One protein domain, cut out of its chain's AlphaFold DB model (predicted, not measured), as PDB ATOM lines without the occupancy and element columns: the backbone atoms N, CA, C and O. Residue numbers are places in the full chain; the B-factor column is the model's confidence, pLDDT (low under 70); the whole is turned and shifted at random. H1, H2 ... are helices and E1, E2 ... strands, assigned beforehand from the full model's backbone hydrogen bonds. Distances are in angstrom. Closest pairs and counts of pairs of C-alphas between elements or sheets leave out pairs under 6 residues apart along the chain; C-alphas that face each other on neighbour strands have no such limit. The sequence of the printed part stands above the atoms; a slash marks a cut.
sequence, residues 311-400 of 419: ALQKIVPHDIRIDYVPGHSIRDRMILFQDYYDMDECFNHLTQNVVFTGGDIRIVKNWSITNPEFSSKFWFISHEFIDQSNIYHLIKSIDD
ATOM      1  N   ALA A 311      18.882  36.285 -39.833       60.19
ATOM      2  CA  ALA A 311      20.243  36.691 -40.189       60.19
ATOM      3  C   ALA A 311      21.163  35.474 -40.399       60.19
ATOM      4  O   ALA A 311      22.008  35.492 -41.293       60.19
ATOM      5  N   LEU A 312      20.931  34.394 -39.644       65.19
ATOM      6  CA  LEU A 312      21.658  33.136 -39.772       65.19
ATOM      7  C   LEU A 312      21.431  32.456 -41.126       65.19
ATOM      8  O   LEU A 312      22.402  32.057 -41.764       65.19
ATOM      9  N   GLN A 313      20.187  32.410 -41.614       66.56
ATOM     10  CA  GLN A 313      19.847  31.837 -42.925       66.56
ATOM     11  C   GLN A 313      20.583  32.533 -44.081       66.56
ATOM     12  O   GLN A 313      20.835  31.930 -45.118       66.56
ATOM     13  N   LYS A 314      20.949  33.812 -43.930       63.88
ATOM     14  CA  LYS A 314      21.666  34.561 -44.979       63.88
ATOM     15  C   LYS A 314      23.169  34.294 -44.992       63.88
ATOM     16  O   LYS A 314      23.802  34.491 -46.026       63.88
ATOM     17  N   ILE A 315      23.736  33.933 -43.844       68.88
ATOM     18  CA  ILE A 315      25.188  33.917 -43.619       68.88
ATOM     19  C   ILE A 315      25.720  32.485 -43.578       68.88
ATOM     20  O   ILE A 315      26.823  32.227 -44.057       68.88
ATOM     21  N   VAL A 316      24.945  31.554 -43.022       71.25
ATOM     22  CA  VAL A 316      25.371  30.174 -42.793       71.25
ATOM     23  C   VAL A 316      24.852  29.284 -43.924       71.25
ATOM     24  O   VAL A 316      23.638  29.235 -44.142       71.25
ATOM     25  N   PRO A 317      25.731  28.572 -44.658       73.50
ATOM     26  CA  PRO A 317      25.308  27.532 -45.589       73.50
ATOM     27  C   PRO A 317      24.513  26.456 -44.849       73.50
ATOM     28  O   PRO A 317      24.990  25.916 -43.852       73.50
ATOM     29  N   HIS A 318      23.316  26.154 -45.339       80.06
ATOM     30  CA  HIS A 318      22.395  25.216 -44.707       80.06
ATOM     31  C   HIS A 318      21.538  24.495 -45.758       80.06
ATOM     32  O   HIS A 318      21.535  24.854 -46.940       80.06
ATOM     33  N   ASP A 319      20.826  23.446 -45.345       82.00
ATOM     34  CA  ASP A 319      19.947  22.688 -46.240       82.00
ATOM     35  C   ASP A 319      18.715  23.522 -46.626       82.00
ATOM     36  O   ASP A 319      17.979  24.004 -45.765       82.00
ATOM     37  N   ILE A 320      18.455  23.629 -47.930       74.69
ATOM     38  CA  ILE A 320      17.354  24.419 -48.503       74.69
ATOM     39  C   ILE A 320      15.973  24.059 -47.942       74.69
ATOM     40  O   ILE A 320      15.050  24.862 -48.024       74.69
ATOM     41  N   ARG A 321      15.797  22.855 -47.381       76.00
ATOM     42  CA  ARG A 321      14.526  22.437 -46.777       76.00
ATOM     43  C   ARG A 321      14.181  23.254 -45.533       76.00
ATOM     44  O   ARG A 321      12.999  23.451 -45.261       76.00
ATOM     45  N   ILE A 322      15.183  23.765 -44.813       81.31
ATOM     46  CA  ILE A 322      14.982  24.588 -43.611       81.31
ATOM     47  C   ILE A 322      14.237  25.879 -43.960       81.31
ATOM     48  O   ILE A 322      13.397  26.322 -43.184       81.31
ATOM     49  N   ASP A 323      14.439  26.440 -45.155       75.00
ATOM     50  CA  ASP A 323      13.752  27.665 -45.579       75.00
ATOM     51  C   ASP A 323      12.224  27.536 -45.600       75.00
ATOM     52  O   ASP A 323      11.523  28.540 -45.438       75.00
ATOM     53  N   TYR A 324      11.717  26.308 -45.747       71.19
ATOM     54  CA  TYR A 324      10.291  25.988 -45.796       71.19
ATOM     55  C   TYR A 324       9.678  25.691 -44.422       71.19
ATOM     56  O   TYR A 324       8.459  25.545 -44.328       71.19
ATOM     57  N   VAL A 325      10.486  25.598 -43.362       76.69
ATOM     58  CA  VAL A 325       9.990  25.325 -42.009       76.69
ATOM     59  C   VAL A 325       9.299  26.576 -41.449       76.69
ATOM     60  O   VAL A 325       9.864  27.673 -41.504       76.69
ATOM     61  N   PRO A 326       8.072  26.459 -40.912       67.44
ATOM     62  CA  PRO A 326       7.378  27.596 -40.324       67.44
ATOM     63  C   PRO A 326       8.111  28.103 -39.072       67.44
ATOM     64  O   PRO A 326       8.568  27.328 -38.237       67.44
ATOM     65  N   GLY A 327       8.195  29.428 -38.928       72.31
ATOM     66  CA  GLY A 327       8.803  30.087 -37.768       72.31
ATOM     67  C   GLY A 327      10.307  30.349 -37.918       72.31
ATOM     68  O   GLY A 327      11.106  29.471 -38.223       72.31
ATOM     69  N   HIS A 328      10.727  31.592 -37.678       74.19
ATOM     70  CA  HIS A 328      12.146  31.970 -37.735       74.19
ATOM     71  C   HIS A 328      12.978  31.309 -36.622       74.19
ATOM     72  O   HIS A 328      14.097  30.890 -36.889       74.19
ATOM     73  N   SER A 329      12.414  31.140 -35.415       79.75
ATOM     74  CA  SER A 329      13.117  30.527 -34.274       79.75
ATOM     75  C   SER A 329      13.501  29.070 -34.547       79.75
ATOM     76  O   SER A 329      14.628  28.665 -34.272       79.75
ATOM     77  N   ILE A 330      12.594  28.290 -35.154       83.12
ATOM     78  CA  ILE A 330      12.870  26.889 -35.503       83.12
ATOM     79  C   ILE A 330      13.980  26.823 -36.550       83.12
ATOM     80  O   ILE A 330      14.935  26.072 -36.379       83.12
ATOM     81  N   ARG A 331      13.890  27.644 -37.601       84.81
ATOM     82  CA  ARG A 331      14.886  27.678 -38.680       84.81
ATOM     83  C   ARG A 331      16.284  28.010 -38.169       84.81
ATOM     84  O   ARG A 331      17.227  27.302 -38.502       84.81
ATOM     85  N   ASP A 332      16.414  29.018 -37.310       85.06
ATOM     86  CA  ASP A 332      17.706  29.389 -36.724       85.06
ATOM     87  C   ASP A 332      18.304  28.267 -35.882       85.06
ATOM     88  O   ASP A 332      19.495  27.988 -35.977       85.06
ATOM     89  N   ARG A 333      17.479  27.586 -35.087       86.75
ATOM     90  CA  ARG A 333      17.935  26.465 -34.261       86.75
ATOM     91  C   ARG A 333      18.320  25.262 -35.120       86.75
ATOM     92  O   ARG A 333      19.357  24.665 -34.869       86.75
ATOM     93  N   MET A 334      17.559  24.959 -36.170       88.06
ATOM     94  CA  MET A 334      17.932  23.929 -37.146       88.06
ATOM     95  C   MET A 334      19.282  24.229 -37.803       88.06
ATOM     96  O   MET A 334      20.095  23.328 -37.955       88.06
ATOM     97  N   ILE A 335      19.569  25.494 -38.117       87.31
ATOM     98  CA  ILE A 335      20.866  25.891 -38.682       87.31
ATOM     99  C   ILE A 335      21.983  25.812 -37.640       87.31
ATOM    100  O   ILE A 335      23.056  25.296 -37.937       87.31
ATOM    101  N   LEU A 336      21.748  26.294 -36.416       88.94
ATOM    102  CA  LEU A 336      22.738  26.251 -35.332       88.94
ATOM    103  C   LEU A 336      23.153  24.823 -34.976       88.94
ATOM    104  O   LEU A 336      24.310  24.587 -34.641       88.94
ATOM    105  N   PHE A 337      22.207  23.888 -35.032       88.81
ATOM    106  CA  PHE A 337      22.417  22.499 -34.643       88.81
ATOM    107  C   PHE A 337      22.525  21.548 -35.839       88.81
ATOM    108  O   PHE A 337      22.459  20.344 -35.628       88.81
ATOM    109  N   GLN A 338      22.719  22.045 -37.067       87.25
ATOM    110  CA  GLN A 338      22.647  21.232 -38.295       87.25
ATOM    111  C   GLN A 338      23.594  20.018 -38.327       87.25
ATOM    112  O   GLN A 338      23.313  19.051 -39.027       87.25
ATOM    113  N   ASP A 339      24.677  20.047 -37.546       87.12
ATOM    114  CA  ASP A 339      25.659  18.958 -37.448       87.12
ATOM    115  C   ASP A 339      25.353  17.945 -36.322       87.12
ATOM    116  O   ASP A 339      26.049  16.943 -36.179       87.12
ATOM    117  N   TYR A 340      24.328  18.198 -35.500       87.75
ATOM    118  CA  TYR A 340      23.990  17.399 -34.311       87.75
ATOM    119  C   TYR A 340      22.795  16.460 -34.507       87.75
ATOM    120  O   TYR A 340      22.441  15.732 -33.580       87.75
ATOM    121  N   TYR A 341      22.152  16.475 -35.675       89.25
ATOM    122  CA  TYR A 341      20.993  15.630 -35.952       89.25
ATOM    123  C   TYR A 341      20.942  15.190 -37.416       89.25
ATOM    124  O   TYR A 341      21.492  15.843 -38.301       89.25
ATOM    125  N   ASP A 342      20.241  14.086 -37.678       89.06
ATOM    126  CA  ASP A 342      19.951  13.663 -39.045       89.06
ATOM    127  C   ASP A 342      18.816  14.519 -39.625       89.06
ATOM    128  O   ASP A 342      17.668  14.499 -39.164       89.06
ATOM    129  N   MET A 343      19.153  15.288 -40.659       85.00
ATOM    130  CA  MET A 343      18.225  16.153 -41.378       85.00
ATOM    131  C   MET A 343      17.050  15.388 -41.983       85.00
ATOM    132  O   MET A 343      15.912  15.852 -41.910       85.00
ATOM    133  N   ASP A 344      17.300  14.236 -42.597       83.62
ATOM    134  CA  ASP A 344      16.257  13.452 -43.251       83.62
ATOM    135  C   ASP A 344      15.301  12.856 -42.213       83.62
ATOM    136  O   ASP A 344      14.082  12.937 -42.391       83.62
ATOM    137  N   GLU A 345      15.833  12.361 -41.092       87.44
ATOM    138  CA  GLU A 345      15.026  11.867 -39.973       87.44
ATOM    139  C   GLU A 345      14.184  12.985 -39.338       87.44
ATOM    140  O   GLU A 345      12.994  12.788 -39.069       87.44
ATOM    141  N   CYS A 346      14.770  14.173 -39.145       86.19
ATOM    142  CA  CYS A 346      14.085  15.339 -38.589       86.19
ATOM    143  C   CYS A 346      12.925  15.790 -39.474       86.19
ATOM    144  O   CYS A 346      11.815  15.995 -38.983       86.19
ATOM    145  N   PHE A 347      13.157  15.943 -40.781       84.12
ATOM    146  CA  PHE A 347      12.104  16.363 -41.703       84.12
ATOM    147  C   PHE A 347      11.004  15.317 -41.824       84.12
ATOM    148  O   PHE A 347       9.837  15.697 -41.879       84.12
ATOM    149  N   ASN A 348      11.347  14.027 -41.803       82.00
ATOM    150  CA  ASN A 348      10.347  12.966 -41.805       82.00
ATOM    151  C   ASN A 348       9.466  13.020 -40.544       82.00
ATOM    152  O   ASN A 348       8.242  12.925 -40.633       82.00
ATOM    153  N   HIS A 349      10.066  13.269 -39.375       81.44
ATOM    154  CA  HIS A 349       9.299  13.468 -38.147       81.44
ATOM    155  C   HIS A 349       8.434  14.729 -38.195       81.44
ATOM    156  O   HIS A 349       7.281  14.674 -37.770       81.44
ATOM    157  N   LEU A 350       8.954  15.841 -38.725       78.56
ATOM    158  CA  LEU A 350       8.190  17.079 -38.882       78.56
ATOM    159  C   LEU A 350       6.992  16.893 -39.827       78.56
ATOM    160  O   LEU A 350       5.921  17.422 -39.552       78.56
ATOM    161  N   THR A 351       7.138  16.121 -40.909       75.00
ATOM    162  CA  THR A 351       6.032  15.857 -41.846       75.00
ATOM    163  C   THR A 351       4.992  14.891 -41.301       75.00
ATOM    164  O   THR A 351       3.824  15.010 -41.656       75.00
ATOM    165  N   GLN A 352       5.405  13.913 -40.490       75.94
ATOM    166  CA  GLN A 352       4.522  12.840 -40.026       75.94
ATOM    167  C   GLN A 352       3.845  13.154 -38.687       75.94
ATOM    168  O   GLN A 352       2.699  12.768 -38.483       75.94
ATOM    169  N   ASN A 353       4.537  13.845 -37.775       71.12
ATOM    170  CA  ASN A 353       4.131  13.936 -36.367       71.12
ATOM    171  C   ASN A 353       3.717  15.337 -35.912       71.12
ATOM    172  O   ASN A 353       3.298  15.492 -34.764       71.12
ATOM    173  N   VAL A 354       3.856  16.359 -36.760       73.38
ATOM    174  CA  VAL A 354       3.427  17.717 -36.422       73.38
ATOM    175  C   VAL A 354       2.027  17.949 -36.973       73.38
ATOM    176  O   VAL A 354       1.781  17.870 -38.176       73.38
ATOM    177  N   VAL A 355       1.106  18.267 -36.073       72.31
ATOM    178  CA  VAL A 355      -0.287  18.579 -36.370       72.31
ATOM    179  C   VAL A 355      -0.496  20.079 -36.225       72.31
ATOM    180  O   VAL A 355      -0.084  20.693 -35.245       72.31
ATOM    181  N   PHE A 356      -1.144  20.686 -37.210       69.81
ATOM    182  CA  PHE A 356      -1.544  22.083 -37.131       69.81
ATOM    183  C   PHE A 356      -2.879  22.193 -36.386       69.81
ATOM    184  O   PHE A 356      -3.885  21.645 -36.833       69.81
ATOM    185  N   THR A 357      -2.901  22.907 -35.261       63.50
ATOM    186  CA  THR A 357      -4.088  23.048 -34.397       63.50
ATOM    187  C   THR A 357      -5.029  24.174 -34.830       63.50
ATOM    188  O   THR A 357      -6.034  24.421 -34.166       63.50
ATOM    189  N   GLY A 358      -4.726  24.861 -35.938       51.78
ATOM    190  CA  GLY A 358      -5.499  25.996 -36.448       51.78
ATOM    191  C   GLY A 358      -4.934  27.360 -36.033       51.78
ATOM    192  O   GLY A 358      -4.169  27.472 -35.079       51.78
ATOM    193  N   GLY A 359      -5.311  28.414 -36.764       60.94
ATOM    194  CA  GLY A 359      -4.843  29.788 -36.540       60.94
ATOM    195  C   GLY A 359      -3.875  30.283 -37.620       60.94
ATOM    196  O   GLY A 359      -4.013  29.950 -38.792       60.94
ATOM    197  N   ASP A 360      -2.904  31.111 -37.240       53.72
ATOM    198  CA  ASP A 360      -1.844  31.576 -38.141       53.72
ATOM    199  C   ASP A 360      -0.697  30.555 -38.184       53.72
ATOM    200  O   ASP A 360      -0.049  30.302 -37.167       53.72
ATOM    201  N   ILE A 361      -0.412  30.001 -39.361       56.00
ATOM    202  CA  ILE A 361       0.700  29.063 -39.599       56.00
ATOM    203  C   ILE A 361       2.082  29.606 -39.236       56.00
ATOM    204  O   ILE A 361       3.014  28.830 -39.033       56.00
ATOM    205  N   ARG A 362       2.242  30.927 -39.150       55.94
ATOM    206  CA  ARG A 362       3.519  31.560 -38.792       55.94
ATOM    207  C   ARG A 362       3.810  31.483 -37.297       55.94
ATOM    208  O   ARG A 362       4.958  31.655 -36.890       55.94
ATOM    209  N   ILE A 363       2.786  31.245 -36.481       63.47
ATOM    210  CA  ILE A 363       2.909  31.142 -35.032       63.47
ATOM    211  C   ILE A 363       3.214  29.687 -34.694       63.47
ATOM    212  O   ILE A 363       2.365  28.817 -34.866       63.47
ATOM    213  N   VAL A 364       4.410  29.424 -34.163       67.69
ATOM    214  CA  VAL A 364       4.840  28.055 -33.835       67.69
ATOM    215  C   VAL A 364       3.924  27.391 -32.801       67.69
ATOM    216  O   VAL A 364       3.655  26.201 -32.882       67.69
ATOM    217  N   LYS A 365       3.321  28.183 -31.908       68.62
ATOM    218  CA  LYS A 365       2.327  27.709 -30.932       68.62
ATOM    219  C   LYS A 365       1.059  27.118 -31.562       68.62
ATOM    220  O   LYS A 365       0.304  26.464 -30.864       68.62
ATOM    221  N   ASN A 366       0.807  27.331 -32.851       64.81
ATOM    222  CA  ASN A 366      -0.322  26.710 -33.552       64.81
ATOM    223  C   ASN A 366       0.041  25.338 -34.146       64.81
ATOM    224  O   ASN A 366      -0.751  24.740 -34.874       64.81
ATOM    225  N   TRP A 367       1.248  24.851 -33.863       72.25
ATOM    226  CA  TRP A 367       1.738  23.543 -34.255       72.25
ATOM    227  C   TRP A 367       1.956  22.707 -32.995       72.25
ATOM    228  O   TRP A 367       2.637  23.124 -32.054       72.25
ATOM    229  N   SER A 368       1.369  21.518 -32.983       71.88
ATOM    230  CA  SER A 368       1.502  20.543 -31.911       71.88
ATOM    231  C   SER A 368       2.246  19.312 -32.386       71.88
ATOM    232  O   SER A 368       2.017  18.844 -33.501       71.88
ATOM    233  N   ILE A 369       3.084  18.751 -31.526       76.56
ATOM    234  CA  ILE A 369       3.739  17.474 -31.799       76.56
ATOM    235  C   ILE A 369       2.940  16.358 -31.133       76.56
ATOM    236  O   ILE A 369       2.625  16.436 -29.947       76.56
ATOM    237  N   THR A 370       2.645  15.313 -31.902       67.62
ATOM    238  CA  THR A 370       1.885  14.144 -31.435       67.62
ATOM    239  C   THR A 370       2.793  13.037 -30.888       67.62
ATOM    240  O   THR A 370       2.344  12.200 -30.109       67.62
ATOM    241  N   ASN A 371       4.072  13.011 -31.283       73.19
ATOM    242  CA  ASN A 371       5.012  11.955 -30.904       73.19
ATOM    243  C   ASN A 371       5.959  12.400 -29.764       73.19
ATOM    244  O   ASN A 371       6.766  13.308 -29.983       73.19
ATOM    245  N   PRO A 372       5.942  11.738 -28.591       70.44
ATOM    246  CA  PRO A 372       6.804  12.084 -27.458       70.44
ATOM    247  C   PRO A 372       8.301  11.812 -27.699       70.44
ATOM    248  O   PRO A 372       9.143  12.452 -27.068       70.44
ATOM    249  N   GLU A 373       8.669  10.923 -28.632       77.00
ATOM    250  CA  GLU A 373      10.080  10.683 -28.988       77.00
ATOM    251  C   GLU A 373      10.720  11.868 -29.725       77.00
ATOM    252  O   GLU A 373      11.944  12.005 -29.760       77.00
ATOM    253  N   PHE A 374       9.908  12.764 -30.291       80.75
ATOM    254  CA  PHE A 374      10.421  13.949 -30.968       80.75
ATOM    255  C   PHE A 374      11.213  14.846 -30.015       80.75
ATOM    256  O   PHE A 374      12.266  15.362 -30.384       80.75
ATOM    257  N   SER A 375      10.736  15.016 -28.781       80.50
ATOM    258  CA  SER A 375      11.362  15.909 -27.804       80.50
ATOM    259  C   SER A 375      12.706  15.388 -27.298       80.50
ATOM    260  O   SER A 375      13.578  16.187 -26.965       80.50
ATOM    261  N   SER A 376      12.909  14.065 -27.274       82.56
ATOM    262  CA  SER A 376      14.195  13.479 -26.881       82.56
ATOM    263  C   SER A 376      15.235  13.583 -28.000       82.56
ATOM    264  O   SER A 376      16.388  13.916 -27.730       82.56
ATOM    265  N   LYS A 377      14.828  13.358 -29.258       84.56
ATOM    266  CA  LYS A 377      15.725  13.407 -30.426       84.56
ATOM    267  C   LYS A 377      16.002  14.826 -30.925       84.56
ATOM    268  O   LYS A 377      17.142  15.167 -31.217       84.56
ATOM    269  N   PHE A 378      14.979  15.673 -30.980       87.81
ATOM    270  CA  PHE A 378      15.040  17.034 -31.524       87.81
ATOM    271  C   PHE A 378      14.796  18.082 -30.432       87.81
ATOM    272  O   PHE A 378      14.065  19.060 -30.615       87.81
ATOM    273  N   TRP A 379      15.438  17.877 -29.276       86.94
ATOM    274  CA  TRP A 379      15.307  18.715 -28.078       86.94
ATOM    275  C   TRP A 379      15.480  20.210 -28.378       86.94
ATOM    276  O   TRP A 379      14.754  21.040 -27.836       86.94
ATOM    277  N   PHE A 380      16.381  20.546 -29.304       86.31
ATOM    278  CA  PHE A 380      16.742  21.912 -29.673       86.31
ATOM    279  C   PHE A 380      15.629  22.692 -30.386       86.31
ATOM    280  O   PHE A 380      15.728  23.912 -30.440       86.31
ATOM    281  N   ILE A 381      14.592  22.037 -30.922       86.25
ATOM    282  CA  ILE A 381      13.405  22.685 -31.523       86.25
ATOM    283  C   ILE A 381      12.094  22.297 -30.838       86.25
ATOM    284  O   ILE A 381      11.091  22.980 -31.023       86.25
ATOM    285  N   SER A 382      12.098  21.233 -30.034       80.88
ATOM    286  CA  SER A 382      10.909  20.691 -29.369       80.88
ATOM    287  C   SER A 382      10.135  21.714 -28.530       80.88
ATOM    288  O   SER A 382       8.909  21.731 -28.569       80.88
ATOM    289  N   HIS A 383      10.833  22.620 -27.839       75.75
ATOM    290  CA  HIS A 383      10.231  23.609 -26.938       75.75
ATOM    291  C   HIS A 383       9.472  24.728 -27.663       75.75
ATOM    292  O   HIS A 383       8.770  25.503 -27.016       75.75
ATOM    293  N   GLU A 384       9.641  24.864 -28.979       76.25
ATOM    294  CA  GLU A 384       8.909  25.860 -29.768       76.25
ATOM    295  C   GLU A 384       7.475  25.395 -30.081       76.25
ATOM    296  O   GLU A 384       6.588  26.226 -30.292       76.25
ATOM    297  N   PHE A 385       7.241  24.080 -30.086       73.81
ATOM    298  CA  PHE A 385       5.952  23.458 -30.375       73.81
ATOM    299  C   PHE A 385       5.134  23.227 -29.098       73.81
ATOM    300  O   PHE A 385       5.679  23.098 -28.001       73.81
ATOM    301  N   ILE A 386       3.808  23.134 -29.231       63.91
ATOM    302  CA  ILE A 386       2.958  22.709 -28.113       63.91
ATOM    303  C   ILE A 386       3.058  21.189 -27.959       63.91
ATOM    304  O   ILE A 386       2.666  20.433 -28.848       63.91
ATOM    305  N   ASP A 387       3.548  20.749 -26.804       58.38
ATOM    306  CA  ASP A 387       3.582  19.339 -26.427       58.38
ATOM    307  C   ASP A 387       2.186  18.872 -25.980       58.38
ATOM    308  O   ASP A 387       1.747  19.130 -24.854       58.38
ATOM    309  N   GLN A 388       1.461  18.195 -26.876       52.88
ATOM    310  CA  GLN A 388       0.151  17.623 -26.554       52.88
ATOM    311  C   GLN A 388       0.250  16.372 -25.672       52.88
ATOM    312  O   GLN A 388      -0.749  16.007 -25.055       52.88
ATOM    313  N   SER A 389       1.428  15.752 -25.531       54.09
ATOM    314  CA  SER A 389       1.626  14.553 -24.697       54.09
ATOM    315  C   SER A 389       1.172  14.792 -23.253       54.09
ATOM    316  O   SER A 389       0.491  13.958 -22.656       54.09
ATOM    317  N   ASN A 390       1.464  15.981 -22.715       50.31
ATOM    318  CA  ASN A 390       1.055  16.378 -21.366       50.31
ATOM    319  C   ASN A 390      -0.463  16.586 -21.244       50.31
ATOM    320  O   ASN A 390      -1.044  16.298 -20.200       50.31
ATOM    321  N   ILE A 391      -1.120  17.044 -22.314       53.50
ATOM    322  CA  ILE A 391      -2.577  17.234 -22.351       53.50
ATOM    323  C   ILE A 391      -3.281  15.874 -22.409       53.50
ATOM    324  O   ILE A 391      -4.244  15.663 -21.677       53.50
ATOM    325  N   TYR A 392      -2.771  14.922 -23.197       50.25
ATOM    326  CA  TYR A 392      -3.298  13.555 -23.237       50.25
ATOM    327  C   TYR A 392      -3.163  12.836 -21.889       50.25
ATOM    328  O   TYR A 392      -4.106  12.174 -21.464       50.25
ATOM    329  N   HIS A 393      -2.040  12.999 -21.178       53.56
ATOM    330  CA  HIS A 393      -1.885  12.457 -19.823       53.56
ATOM    331  C   HIS A 393      -2.834  13.110 -18.809       53.56
ATOM    332  O   HIS A 393      -3.398  12.407 -17.972       53.56
ATOM    333  N   LEU A 394      -3.057  14.423 -18.911       47.97
ATOM    334  CA  LEU A 394      -3.980  15.148 -18.040       47.97
ATOM    335  C   LEU A 394      -5.441  14.738 -18.283       47.97
ATOM    336  O   LEU A 394      -6.167  14.477 -17.330       47.97
ATOM    337  N   ILE A 395      -5.866  14.612 -19.541       52.91
ATOM    338  CA  ILE A 395      -7.222  14.163 -19.896       52.91
ATOM    339  C   ILE A 395      -7.435  12.706 -19.463       52.91
ATOM    340  O   ILE A 395      -8.440  12.394 -18.836       52.91
ATOM    341  N   LYS A 396      -6.444  11.833 -19.678       53.53
ATOM    342  CA  LYS A 396      -6.511  10.435 -19.230       53.53
ATOM    343  C   LYS A 396      -6.581  10.304 -17.703       53.53
ATOM    344  O   LYS A 396      -7.292   9.447 -17.204       53.53
ATOM    345  N   SER A 397      -5.918  11.198 -16.964       55.31
ATOM    346  CA  SER A 397      -6.017  11.254 -15.497       55.31
ATOM    347  C   SER A 397      -7.360  11.777 -14.966       55.31
ATOM    348  O   SER A 397      -7.640  11.620 -13.782       55.31
ATOM    349  N   ILE A 398      -8.177  12.406 -15.819       58.12
ATOM    350  CA  ILE A 398      -9.522  12.894 -15.479       58.12
ATOM    351  C   ILE A 398     -10.589  11.825 -15.784       58.12
ATOM    352  O   ILE A 398     -11.604  11.775 -15.093       58.12
ATOM    353  N   ASP A 399     -10.345  10.953 -16.768       52.50
ATOM    354  CA  ASP A 399     -11.268   9.882 -17.173       52.50
ATOM    355  C   ASP A 399     -11.117   8.577 -16.362       52.50
ATOM    356  O   ASP A 399     -12.007   7.724 -16.407       52.50
ATOM    357  N   ASP A 400     -10.041   8.416 -15.584       49.19
ATOM    358  CA  ASP A 400      -9.877   7.286 -14.664       49.19
ATOM    359  C   ASP A 400     -10.572   7.589 -13.313       49.19
ATOM    360  O   ASP A 400     -10.128   8.471 -12.571       49.19
TER     361      ASP A 400
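Overview. This is residues 311 to 400 of the 419 residues of a protein of Rhizopus stolonifer (UniProt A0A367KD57). A small body of six short helices and one two-stranded hairpin, with the last helix, H7, reaching away from it as an arm whose residues 393 to 400 stick out. In the body H1, H2 and H6 gather round H3, while H4 leads into the hairpin of E1 and E2. The printed part has 90 residues, with seven named helices and two named strands in the order H1, H2, H3, H4, E1, E2, H5, H6, H7; the strands are antiparallel and the class is mostly helix. The whole is only just compact, close to loose, with a radius of gyration of the C-alphas of 14.2 A, and elongated, spanning 52 by 27 by 18 A.

Along the chain. H1, residues 311 to 315, begins at C-alpha 311 (20.243, 36.691, -40.189). H2 holds residues 320 to 324, and H3, residues 328 to 336, is 12.3 A long from first to last C-alpha. H4, residues 343 to 353, is 15.1 A long and begins at C-alpha 343 (18.225, 16.153, -41.378). E1, residues 354 to 356, and E2, residues 367 to 369, measure 6.7 A and 6.8 A. H5 holds residues 373 to 377 and H6 residues 379 to 382. H7, residues 389 to 399, is 15.6 A long and ends at C-alpha 399 (-11.268, 9.882, -17.173).

Arrangement. H3 is the hub and touches three helices. Its closest C-alphas to H1 are Asp 332 and Leu 312, 6.2 A apart; to H2, Arg 331 and Ile 322, 5.8 A; to H6, Ile 330 and Ile 381, 5.8 A. H5 and H6 only just touch, and only at the corner, with 3 pairs of C-alphas within 8 A, the closest Ser 375 and Ser 382 at 5.1 A. H4 and H5 are close but not clearly touching, the closest C-alphas being His 349 and Phe 374, 7.3 A apart. H4 and H2 are near each other, with 5 pairs of C-alphas within 10 A. E1 and E2 form an antiparallel hairpin at 147 degrees, with N 355 and O 368 within hydrogen-bond range at 2.8 A. Residues 386 to 387 pair in parallel with residues 368 to 369 of E2. H7 touches no helix. Every O i to N i+4 pair is within hydrogen-bond range in H1, H3, H4, H5 and H7; H2 has 0 of 1, but 2 of 2 O i to N i+3 pairs, and H6 is too short for an O i to N i+4 pair.

Size, cuts and confidence. The farthest C-alphas, Ile 315 and Asp 400, are 52.7 A apart. Without residues 393 to 400, which stand free, the body spans 40 by 26 by 18 A. The printed part has no cut, and no link is long. Mean pLDDT of the printed part is 72.5; residues 311 to 315, 326, 356 to 366, 370 and 386 to 400 are under 70.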